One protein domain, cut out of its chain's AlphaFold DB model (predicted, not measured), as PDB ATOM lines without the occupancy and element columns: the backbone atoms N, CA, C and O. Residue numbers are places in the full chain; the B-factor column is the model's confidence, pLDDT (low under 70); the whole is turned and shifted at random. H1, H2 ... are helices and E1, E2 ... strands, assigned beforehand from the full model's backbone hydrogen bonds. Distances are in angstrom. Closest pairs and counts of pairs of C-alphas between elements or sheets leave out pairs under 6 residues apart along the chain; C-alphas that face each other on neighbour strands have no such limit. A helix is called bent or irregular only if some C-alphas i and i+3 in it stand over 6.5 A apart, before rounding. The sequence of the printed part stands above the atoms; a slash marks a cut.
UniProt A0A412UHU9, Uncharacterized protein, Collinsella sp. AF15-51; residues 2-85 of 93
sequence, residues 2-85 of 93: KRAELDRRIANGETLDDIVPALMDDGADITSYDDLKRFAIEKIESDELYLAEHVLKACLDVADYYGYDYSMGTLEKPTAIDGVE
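Overview. This is residues 2 to 85 of the 93 residues of an uncharacterized protein of Collinsella sp. AF15-51 (UniProt A0A412UHU9). This is an elongated model with a small two-stranded sheet, E1 and E2, in its middle: a helical hairpin, H3 and H4, extends from it toward one end, and H2 then H1 lie toward the other end. H1 and H2 run side by side in opposite ways, and the long stretch after E2, residues 68 to 85, has no named element. The printed part has 84 residues with four named helices and two named strands, in the order H1 H2 E1 H3 H4 E2; the sheet is antiparallel and the class is mostly helix. It is only just compact, close to loose, with a radius of gyration of the C-alphas of 14.0 A, and only just elongated, with spans of 45 by 23 by 17 A.

Arrangement. Begin at H1, residues 3 to 11, and go on to H2, residues 16 to 25. They are close but not clearly touching, closest at the C-alphas of Arg 9 and Ile 19, 7.6 A, with a shallow tilt of 25 degrees, opposite ways. H2 is only just irregular: C-alphas 18 and 21 are 6.7 A apart. Next comes E1, residues 30 to 32; its closest C-alpha pair with H2 is Ile 30 and Met 24, 6.0 A. E1 is the antiparallel neighbour of E2, residues 65 to 67, at 150 degrees; look for N 31 and O 66, and N 66 and O 31, each 2.9 A apart and within hydrogen-bond range. Residues 66 to 67 of E2 also pair, antiparallel, with residues 79 to 80. H3, residues 33 to 45, and H4, residues 49 to 58, form a helical hairpin: they touch, closest at the C-alphas of Ala 40 and Ala 52, 4.4 A, with a shallow tilt of 19 degrees, opposite ways. The closest C-alphas of H3 and E2 are those of Tyr 33 and Tyr 65, 5.7 A. H1 and H3 are apart, as are H2 and H4. In H1, H3 and H4 every O i to N i+4 pair is within hydrogen-bond range; in H2, 4 of 6 are.

Along the chain. Find C-alpha 3 at (253.067, 224.253, 219.385); from there H1 runs 12.3 A to residue 11. H2 spans 14.1 A, E1 7.1 A and E2 7.0 A. C-alpha 33 at (265.812, 224.274, 198.435) begins H3, which runs 18.5 A, and H4 runs 14.4 A to C-alpha 58 at (263.084, 214.663, 196.229).

Size, cuts and confidence. The C-alphas of Asn 12 and Asp 47, the two farthest apart, are 45.8 A apart. The printed part has no cut; the link from H4 to E2 is short and the other links between named elements are tight. Confidence is under 70 at residues 72 to 73, against a mean pLDDT of the printed part of 91.3.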
ATOM      1  N   LYS A   2     257.643 225.948 220.396       93.75
ATOM      2  CA  LYS A   2     256.485 225.189 220.926       93.75
ATOM      3  C   LYS A   2     255.230 225.323 220.063       93.75
ATOM      4  O   LYS A   2     254.992 226.394 219.501       93.75
ATOM      5  N   ARG A   3     254.355 224.312 220.092       93.25
ATOM      6  CA  ARG A   3     253.067 224.253 219.385       93.25
ATOM      7  C   ARG A   3     252.202 225.493 219.588       93.25
ATOM      8  O   ARG A   3     251.748 226.098 218.624       93.25
ATOM      9  N   ALA A   4     252.032 225.915 220.840       94.62
ATOM     10  CA  ALA A   4     251.210 227.077 221.175       94.62
ATOM     11  C   ALA A   4     251.739 228.398 220.584       94.62
ATOM     12  O   ALA A   4     250.963 229.330 220.366       94.62
ATOM     13  N   GLU A   5     253.052 228.498 220.355       94.94
ATOM     14  CA  GLU A   5     253.643 229.662 219.697       94.94
ATOM     15  C   GLU A   5     253.420 229.605 218.185       94.94
ATOM     16  O   GLU A   5     252.996 230.603 217.607       94.94
ATOM     17  N   LEU A   6     253.602 228.434 217.564       94.75
ATOM     18  CA  LEU A   6     253.297 228.226 216.148       94.75
ATOM     19  C   LEU A   6     251.832 228.570 215.835       94.75
ATOM     20  O   LEU A   6     251.569 229.367 214.937       94.75
ATOM     21  N   ASP A   7     250.883 228.060 216.628       95.31
ATOM     22  CA  ASP A   7     249.451 228.342 216.455       95.31
ATOM     23  C   ASP A   7     249.142 229.847 216.540       95.31
ATOM     24  O   ASP A   7     248.305 230.364 215.797       95.31
ATOM     25  N   ARG A   8     249.836 230.581 217.422       96.56
ATOM     26  CA  ARG A   8     249.689 232.037 217.532       96.56
ATOM     27  C   ARG A   8     250.205 232.750 216.282       96.56
ATOM     28  O   ARG A   8     249.534 233.661 215.803       96.56
ATOM     29  N   ARG A   9     251.377 232.364 215.771       95.75
ATOM     30  CA  ARG A   9     251.981 232.968 214.570       95.75
ATOM     31  C   ARG A   9     251.112 232.721 213.334       95.75
ATOM     32  O   ARG A   9     250.798 233.667 212.616       95.75
ATOM     33  N   ILE A  10     250.593 231.501 213.179       94.75
ATOM     34  CA  ILE A  10     249.619 231.160 212.129       94.75
ATOM     35  C   ILE A  10     248.352 232.017 212.263       94.75
ATOM     36  O   ILE A  10     247.897 232.610 211.286       94.75
ATOM     37  N   ALA A  11     247.798 232.159 213.473       95.62
ATOM     38  CA  ALA A  11     246.611 232.988 213.705       95.62
ATOM     39  C   ALA A  11     246.842 234.488 213.424       95.62
ATOM     40  O   ALA A  11     245.895 235.199 213.083       95.62
ATOM     41  N   ASN A  12     248.084 234.967 213.542       95.94
ATOM     42  CA  ASN A  12     248.479 236.325 213.164       95.94
ATOM     43  C   ASN A  12     248.643 236.512 211.643       95.94
ATOM     44  O   ASN A  12     248.837 237.644 211.197       95.94
ATOM     45  N   GLY A  13     248.533 235.439 210.854       94.81
ATOM     46  CA  GLY A  13     248.671 235.462 209.399       94.81
ATOM     47  C   GLY A  13     250.119 235.437 208.912       94.81
ATOM     48  O   GLY A  13     250.374 235.872 207.792       94.81
ATOM     49  N   GLU A  14     251.056 234.973 209.743       96.56
ATOM     50  CA  GLU A  14     252.446 234.768 209.328       96.56
ATOM     51  C   GLU A  14     252.566 233.609 208.328       96.56
ATOM     52  O   GLU A  14     251.828 232.623 208.397       96.56
ATOM     53  N   THR A  15     253.494 233.747 207.385       95.56
ATOM     54  CA  THR A  15     253.722 232.801 206.287       95.56
ATOM     55  C   THR A  15     254.842 231.805 206.608       95.56
ATOM     56  O   THR A  15     255.515 231.916 207.634       95.56
ATOM     57  N   LEU A  16     255.073 230.831 205.718       95.12
ATOM     58  CA  LEU A  16     256.228 229.930 205.821       95.12
ATOM     59  C   LEU A  16     257.547 230.706 205.899       95.12
ATOM     60  O   LEU A  16     258.343 230.445 206.798       95.12
ATOM     61  N   ASP A  17     257.724 231.708 205.038       95.25
ATOM     62  CA  ASP A  17     258.932 232.541 204.980       95.25
ATOM     63  C   ASP A  17     259.193 233.304 206.289       95.25
ATOM     64  O   ASP A  17     260.339 233.608 206.616       95.25
ATOM     65  N   ASP A  18     258.144 233.596 207.064       95.50
ATOM     66  CA  ASP A  18     258.260 234.268 208.361       95.50
ATOM     67  C   ASP A  18     258.617 233.285 209.494       95.50
ATOM     68  O   ASP A  18     259.316 233.639 210.454       95.50
ATOM     69  N   ILE A  19     258.103 232.052 209.425       96.19
ATOM     70  CA  ILE A  19     258.164 231.074 210.521       96.19
ATOM     71  C   ILE A  19     259.370 230.141 210.384       96.19
ATOM     72  O   ILE A  19     260.068 229.907 211.374       96.19
ATOM     73  N   VAL A  20     259.633 229.620 209.183       95.31
ATOM     74  CA  VAL A  20     260.677 228.616 208.931       95.31
ATOM     75  C   VAL A  20     262.071 229.087 209.355       95.31
ATOM     76  O   VAL A  20     262.739 228.311 210.038       95.31
ATOM     77  N   PRO A  21     262.517 230.332 209.084       93.75
ATOM     78  CA  PRO A  21     263.827 230.785 209.552       93.75
ATOM     79  C   PRO A  21     264.003 230.668 211.071       93.75
ATOM     80  O   PRO A  21     265.050 230.236 211.539       93.75
ATOM     81  N   ALA A  22     262.956 230.970 211.847       94.06
ATOM     82  CA  ALA A  22     263.000 230.830 213.301       94.06
ATOM     83  C   ALA A  22     263.046 229.359 213.749       94.06
ATOM     84  O   ALA A  22     263.660 229.049 214.765       94.06
ATOM     85  N   LEU A  23     262.405 228.449 213.008       93.25
ATOM     86  CA  LEU A  23     262.491 227.010 213.275       93.25
ATOM     87  C   LEU A  23     263.885 226.462 212.960       93.25
ATOM     88  O   LEU A  23     264.422 225.692 213.751       93.25
ATOM     89  N   MET A  24     264.484 226.890 211.849       91.75
ATOM     90  CA  MET A  24     265.853 226.519 211.483       91.75
ATOM     91  C   MET A  24     266.864 227.016 212.526       91.75
ATOM     92  O   MET A  24     267.742 226.257 212.931       91.75
ATOM     93  N   ASP A  25     266.712 228.251 213.016       90.81
ATOM     94  CA  ASP A  25     267.552 228.810 214.088       90.81
ATOM     95  C   ASP A  25     267.401 228.045 215.420       90.81
ATOM     96  O   ASP A  25     268.369 227.904 216.171       90.81
ATOM     97  N   ASP A  26     266.206 227.511 215.694       89.94
ATOM     98  CA  ASP A  26     265.916 226.638 216.840       89.94
ATOM     99  C   ASP A  26     266.440 225.195 216.651       89.94
ATOM    100  O   ASP A  26     266.329 224.378 217.569       89.94
ATOM    101  N   GLY A  27     267.023 224.875 215.490       88.31
ATOM    102  CA  GLY A  27     267.582 223.562 215.176       88.31
ATOM    103  C   GLY A  27     266.556 222.531 214.709       88.31
ATOM    104  O   GLY A  27     266.800 221.339 214.863       88.31
ATOM    105  N   ALA A  28     265.409 222.965 214.178       90.94
ATOM    106  CA  ALA A  28     264.485 222.057 213.509       90.94
ATOM    107  C   ALA A  28     265.134 221.450 212.256       90.94
ATOM    108  O   ALA A  28     265.874 222.136 211.548       90.94
ATOM    109  N   ASP A  29     264.778 220.202 211.943       91.50
ATOM    110  CA  ASP A  29     265.248 219.460 210.766       91.50
ATOM    111  C   ASP A  29     264.576 219.968 209.474       91.50
ATOM    112  O   ASP A  29     263.911 219.229 208.749       91.50
ATOM    113  N   ILE A  30     264.708 221.267 209.205       93.50
ATOM    114  CA  ILE A  30     264.188 221.966 208.031       93.50
ATOM    115  C   ILE A  30     265.357 222.595 207.279       93.50
ATOM    116  O   ILE A  30     266.280 223.163 207.863       93.50
ATOM    117  N   THR A  31     265.301 222.534 205.956       92.56
ATOM    118  CA  THR A  31     266.318 223.105 205.078       92.56
ATOM    119  C   THR A  31     265.681 223.779 203.868       92.56
ATOM    120  O   THR A  31     264.560 223.456 203.468       92.56
ATOM    121  N   SER A  32     266.393 224.740 203.283       93.38
ATOM    122  CA  SER A  32     265.940 225.418 202.073       93.38
ATOM    123  C   SER A  32     266.264 224.602 200.821       93.38
ATOM    124  O   SER A  32     267.233 223.837 200.771       93.38
ATOM    125  N   TYR A  33     265.498 224.820 199.755       93.19
ATOM    126  CA  TYR A  33     265.812 224.274 198.435       93.19
ATOM    127  C   TYR A  33     267.231 224.633 197.959       93.19
ATOM    128  O   TYR A  33     267.928 223.815 197.349       93.19
ATOM    129  N   ASP A  34     267.670 225.864 198.226       92.62
ATOM    130  CA  ASP A  34     269.000 226.340 197.848       92.62
ATOM    131  C   ASP A  34     270.107 225.598 198.601       92.62
ATOM    132  O   ASP A  34     271.109 225.205 197.989       92.62
ATOM    133  N   ASP A  35     269.901 225.324 199.888       92.19
ATOM    134  CA  ASP A  35     270.827 224.538 200.699       92.19
ATOM    135  C   ASP A  35     270.887 223.081 200.244       92.19
ATOM    136  O   ASP A  35     271.986 222.553 200.067       92.19
ATOM    137  N   LEU A  36     269.742 222.457 199.943       91.88
ATOM    138  CA  LEU A  36     269.698 221.098 199.395       91.88
ATOM    139  C   LEU A  36     270.411 220.979 198.050       91.88
ATOM    140  O   LEU A  36     271.147 220.017 197.823       91.88
ATOM    141  N   LYS A  37     270.239 221.954 197.152       93.19
ATOM    142  CA  LYS A  37     270.976 221.982 195.879       93.19
ATOM    143  C   LYS A  37     272.475 222.094 196.108       93.19
ATOM    144  O   LYS A  37     273.245 221.384 195.464       93.19
ATOM    145  N   ARG A  38     272.899 222.984 197.009       94.19
ATOM    146  CA  ARG A  38     274.314 223.161 197.349       94.19
ATOM    147  C   ARG A  38     274.900 221.881 197.945       94.19
ATOM    148  O   ARG A  38     275.974 221.467 197.522       94.19
ATOM    149  N   PHE A  39     274.165 221.227 198.840       92.88
ATOM    150  CA  PHE A  39     274.529 219.930 199.397       92.88
ATOM    151  C   PHE A  39     274.657 218.863 198.302       92.88
ATOM    152  O   PHE A  39     275.671 218.176 198.227       92.88
ATOM    153  N   ALA A  40     273.690 218.757 197.387       93.69
ATOM    154  CA  ALA A  40     273.766 217.809 196.277       93.69
ATOM    155  C   ALA A  40     274.999 218.043 195.383       93.69
ATOM    156  O   ALA A  40     275.639 217.078 194.969       93.69
ATOM    157  N   ILE A  41     275.367 219.303 195.118       96.12
ATOM    158  CA  ILE A  41     276.592 219.649 194.376       96.12
ATOM    159  C   ILE A  41     277.838 219.175 195.133       96.12
ATOM    160  O   ILE A  41     278.676 218.499 194.541       96.12
ATOM    161  N   GLU A  42     277.935 219.447 196.436       95.12
ATOM    162  CA  GLU A  42     279.048 218.985 197.282       95.12
ATOM    163  C   GLU A  42     279.186 217.451 197.262       95.12
ATOM    164  O   GLU A  42     280.292 216.907 197.184       95.12
ATOM    165  N   LYS A  43     278.054 216.735 197.272       94.50
ATOM    166  CA  LYS A  43     278.021 215.271 197.162       94.50
ATOM    167  C   LYS A  43     278.457 214.764 195.794       94.50
ATOM    168  O   LYS A  43     279.143 213.748 195.731       94.50
ATOM    169  N   ILE A  44     278.149 215.481 194.714       96.62
ATOM    170  CA  ILE A  44     278.691 215.171 193.384       96.62
ATOM    171  C   ILE A  44     280.211 215.362 193.362       96.62
ATOM    172  O   ILE A  44     280.927 214.486 192.884       96.62
ATOM    173  N   GLU A  45     280.712 216.477 193.896       97.75
ATOM    174  CA  GLU A  45     282.151 216.777 193.945       97.75
ATOM    175  C   GLU A  45     282.940 215.767 194.793       97.75
ATOM    176  O   GLU A  45     284.109 215.501 194.511       97.75
ATOM    177  N   SER A  46     282.286 215.165 195.788       96.00
ATOM    178  CA  SER A  46     282.861 214.152 196.681       96.00
ATOM    179  C   SER A  46     282.686 212.705 196.186       96.00
ATOM    180  O   SER A  46     283.027 211.776 196.915       96.00
ATOM    181  N   ASP A  47     282.165 212.497 194.970       96.25
ATOM    182  CA  ASP A  47     281.847 211.180 194.378       96.25
ATOM    183  C   ASP A  47     280.774 210.373 195.156       96.25
ATOM    184  O   ASP A  47     280.574 209.176 194.950       96.25
ATOM    185  N   GLU A  48     280.000 211.038 196.021       93.62
ATOM    186  CA  GLU A  48     278.862 210.477 196.763       93.62
ATOM    187  C   GLU A  48     277.566 210.546 195.929       93.62
ATOM    188  O   GLU A  48     276.522 211.035 196.370       93.62
ATOM    189  N   LEU A  49     277.625 210.052 194.687       94.38
ATOM    190  CA  LEU A  49     276.571 210.238 193.676       94.38
ATOM    191  C   LEU A  49     275.201 209.689 194.093       94.38
ATOM    192  O   LEU A  49     274.174 210.250 193.721       94.38
ATOM    193  N   TYR A  50     275.182 208.610 194.878       92.19
ATOM    194  CA  TYR A  50     273.948 208.005 195.383       92.19
ATOM    195  C   TYR A  50     273.162 208.969 196.285       92.19
ATOM    196  O   TYR A  50     271.936 209.023 196.213       92.19
ATOM    197  N   LEU A  51     273.864 209.756 197.107       91.81
ATOM    198  CA  LEU A  51     273.253 210.708 198.029       91.81
ATOM    199  C   LEU A  51     272.818 211.977 197.292       91.81
ATOM    200  O   LEU A  51     271.729 212.493 197.536       91.81
ATOM    201  N   ALA A  52     273.628 212.429 196.330       93.88
ATOM    202  CA  ALA A  52     273.241 213.516 195.437       93.88
ATOM    203  C   ALA A  52     271.963 213.178 194.651       93.88
ATOM    204  O   ALA A  52     271.029 213.976 194.611       93.88
ATOM    205  N   GLU A  53     271.892 211.984 194.054       94.00
ATOM    206  CA  GLU A  53     270.711 211.517 193.322       94.00
ATOM    207  C   GLU A  53     269.475 211.451 194.228       94.00
ATOM    208  O   GLU A  53     268.391 211.878 193.824       94.00
ATOM    209  N   HIS A  54     269.637 210.932 195.447       91.88
ATOM    210  CA  HIS A  54     268.566 210.811 196.435       91.88
ATOM    211  C   HIS A  54     267.928 212.166 196.765       91.88
ATOM    212  O   HIS A  54     266.711 212.315 196.645       91.88
ATOM    213  N   VAL A  55     268.747 213.173 197.083       91.88
ATOM    214  CA  VAL A  55     268.270 214.532 197.384       91.88
ATOM    215  C   VAL A  55     267.644 215.184 196.151       91.88
ATOM    216  O   VAL A  55     266.537 215.712 196.222       91.88
ATOM    217  N   LEU A  56     268.297 215.100 194.987       91.94
ATOM    218  CA  LEU A  56     267.796 215.729 193.760       91.94
ATOM    219  C   LEU A  56     266.456 215.150 193.298       91.94
ATOM    220  O   LEU A  56     265.627 215.890 192.774       91.94
ATOM    221  N   LYS A  57     266.218 213.849 193.502       91.06
ATOM    222  CA  LYS A  57     264.924 213.221 193.201       91.06
ATOM    223  C   LYS A  57     263.796 213.757 194.073       91.06
ATOM    224  O   LYS A  57     262.678 213.871 193.583       91.06
ATOM    225  N   ALA A  58     264.071 214.057 195.340       84.62
ATOM    226  CA  ALA A  58     263.084 214.663 196.229       84.62
ATOM    227  C   ALA A  58     262.768 216.112 195.827       84.62
ATOM    228  O   ALA A  58     261.617 216.521 195.868       84.62
ATOM    229  N   CYS A  59     263.773 216.829 195.329       84.75
ATOM    230  CA  CYS A  59     263.677 218.201 194.838       84.75
ATOM    231  C   CYS A  59     262.994 218.377 193.462       84.75
ATOM    232  O   CYS A  59     262.968 219.491 192.938       84.75
ATOM    233  N   LEU A  60     262.501 217.307 192.824       84.81
ATOM    234  CA  LEU A  60     261.794 217.416 191.537       84.81
ATOM    235  C   LEU A  60     260.421 218.087 191.680       84.81
ATOM    236  O   LEU A  60     259.981 218.768 190.752       84.81
ATOM    237  N   ASP A  61     259.784 217.917 192.835       79.44
ATOM    238  CA  ASP A  61     258.587 218.652 193.228       79.44
ATOM    239  C   ASP A  61     259.049 219.916 193.967       79.44
ATOM    240  O   ASP A  61     259.380 219.872 195.148       79.44
ATOM    241  N   VAL A  62     259.186 221.024 193.231       82.19
ATOM    242  CA  VAL A  62     259.835 222.246 193.732       82.19
ATOM    243  C   VAL A  62     258.999 222.902 194.836       82.19
ATOM    244  O   VAL A  62     257.979 223.523 194.546       82.19
ATOM    245  N   ALA A  63     259.497 222.820 196.068       91.69
ATOM    246  CA  ALA A  63     259.095 223.623 197.221       91.69
ATOM    247  C   ALA A  63     260.254 224.513 197.704       91.69
ATOM    248  O   ALA A  63     261.418 224.232 197.403       91.69
ATOM    249  N   ASP A  64     259.942 225.571 198.455       93.75
ATOM    250  CA  ASP A  64     260.947 226.487 199.016       93.75
ATOM    251  C   ASP A  64     261.691 225.862 200.207       93.75
ATOM    252  O   ASP A  64     262.903 226.059 200.374       93.75
ATOM    253  N   TYR A  65     260.984 225.036 200.982       94.56
ATOM    254  CA  TYR A  65     261.488 224.374 202.179       94.56
ATOM    255  C   TYR A  65     261.180 222.881 202.175       94.56
ATOM    256  O   TYR A  65     260.173 222.428 201.629       94.56
ATOM    257  N   TYR A  66     262.057 222.123 202.829       94.12
ATOM    258  CA  TYR A  66     261.916 220.686 202.998       94.12
ATOM    259  C   TYR A  66     262.238 220.296 204.432       94.12
ATOM    260  O   TYR A  66     263.215 220.776 205.008       94.12
ATOM    261  N   GLY A  67     261.461 219.367 204.974       93.06
ATOM    262  CA  GLY A  67     261.842 218.610 206.154       93.06
ATOM    263  C   GLY A  67     262.955 217.641 205.812       93.06
ATOM    264  O   GLY A  67     262.713 216.661 205.096       93.06
ATOM    265  N   TYR A  68     264.169 217.948 206.258       90.75
ATOM    266  CA  TYR A  68     265.348 217.123 206.056       90.75
ATOM    267  C   TYR A  68     266.548 217.638 206.859       90.75
ATOM    268  O   TYR A  68     266.996 218.770 206.663       90.75
ATOM    269  N   ASP A  69     267.147 216.763 207.667       84.81
ATOM    270  CA  ASP A  69     268.465 216.999 208.258       84.81
ATOM    271  C   ASP A  69     269.576 216.521 207.307       84.81
ATOM    272  O   ASP A  69     269.965 215.348 207.273       84.81
ATOM    273  N   TYR A  70     270.127 217.454 206.528       77.19
ATOM    274  CA  TYR A  70     271.243 217.152 205.630       77.19
ATOM    275  C   TYR A  70     272.580 216.960 206.365       77.19
ATOM    276  O   TYR A  70     273.513 216.404 205.779       77.19
ATOM    277  N   SER A  71     272.704 217.393 207.627       76.56
ATOM    278  CA  SER A  71     273.966 217.349 208.379       76.56
ATOM    279  C   SER A  71     274.391 215.920 208.726       76.56
ATOM    280  O   SER A  71     275.584 215.613 208.774       76.56
ATOM    281  N   MET A  72     273.413 215.026 208.881       69.94
ATOM    282  CA  MET A  72     273.626 213.619 209.217       69.94
ATOM    283  C   MET A  72     273.774 212.712 207.988       69.94
ATOM    284  O   MET A  72     274.084 211.530 208.139       69.94
ATOM    285  N   GLY A  73     273.592 213.245 206.770       63.88
ATOM    286  CA  GLY A  73     273.752 212.489 205.523       63.88
ATOM    287  C   GLY A  73     272.841 211.261 205.442       63.88
ATOM    288  O   GLY A  73     273.279 210.189 205.019       63.88
ATOM    289  N   THR A  74     271.596 211.390 205.907       74.94
ATOM    290  CA  THR A  74     270.653 210.271 205.971       74.94
ATOM    291  C   THR A  74     270.127 209.903 204.576       74.94
ATOM    292  O   THR A  74     270.231 210.663 203.618       74.94
ATOM    293  N   LEU A  75     269.557 208.702 204.443       80.94
ATOM    294  CA  LEU A  75     268.777 208.309 203.257       80.94
ATOM    295  C   LEU A  75     267.272 208.540 203.471       80.94
ATOM    296  O   LEU A  75     266.444 207.955 202.771       80.94
ATOM    297  N   GLU A  76     266.899 209.366 204.449       86.25
ATOM    298  CA  GLU A  76     265.513 209.801 204.611       86.25
ATOM    299  C   GLU A  76     265.143 210.707 203.444       86.25
ATOM    300  O   GLU A  76     265.971 211.460 202.941       86.25
ATOM    301  N   LYS A  77     263.924 210.589 202.925       87.62
ATOM    302  CA  LYS A  77     263.526 211.374 201.757       87.62
ATOM    303  C   LYS A  77     263.213 212.809 202.211       87.62
ATOM    304  O   LYS A  77     262.303 212.948 203.030       87.62
ATOM    305  N   PRO A  78     263.863 213.852 201.650       91.44
ATOM    306  CA  PRO A  78     263.407 215.220 201.854       91.44
ATOM    307  C   PRO A  78     261.925 215.346 201.503       91.44
ATOM    308  O   PRO A  78     261.489 214.892 200.438       91.44
ATOM    309  N   THR A  79     261.146 215.917 202.414       92.44
ATOM    310  CA  THR A  79     259.696 216.069 202.246       92.44
ATOM    311  C   THR A  79     259.373 217.544 202.105       92.44
ATOM    312  O   THR A  79     259.792 218.332 202.944       92.44
ATOM    313  N   ALA A  80     258.682 217.915 201.027       93.69
ATOM    314  CA  ALA A  80     258.267 219.292 200.783       93.69
ATOM    315  C   ALA A  80     257.388 219.809 201.932       93.69
ATOM    316  O   ALA A  80     256.561 219.066 202.462       93.69
ATOM    317  N   ILE A  81     257.595 221.070 202.305       94.38
ATOM    318  CA  ILE A  81     256.741 221.819 203.230       94.38
ATOM    319  C   ILE A  81     255.896 222.755 202.362       94.38
ATOM    320  O   ILE A  81     256.402 223.758 201.857       94.38
ATOM    321  N   ASP A  82     254.630 222.399 202.163       91.81
ATOM    322  CA  ASP A  82     253.702 223.087 201.260       91.81
ATOM    323  C   ASP A  82     252.867 224.150 201.996       91.81
ATOM    324  O   ASP A  82     252.336 225.077 201.376       91.81
ATOM    325  N   GLY A  83     252.745 224.029 203.321       92.56
ATOM    326  CA  GLY A  83     251.957 224.941 204.144       92.56
ATOM    327  C   GLY A  83     252.429 225.053 205.589       92.56
ATOM    328  O   GLY A  83     253.207 224.247 206.100       92.56
ATOM    329  N   VAL A  84     251.920 226.074 206.285       92.88
ATOM    330  CA  VAL A  84     252.194 226.280 207.718       92.88
ATOM    331  C   VAL A  84     251.658 225.128 208.576       92.88
ATOM    332  O   VAL A  84     252.135 224.900 209.686       92.88
ATOM    333  N   GLU A  85     250.688 224.378 208.053       90.94
ATOM    334  CA  GLU A  85     250.149 223.151 208.630       90.94
ATOM    335  C   GLU A  85     251.114 221.966 208.569       90.94
ATOM    336  O   GLU A  85     250.868 220.988 209.261       90.94
TER     337      GLU A  85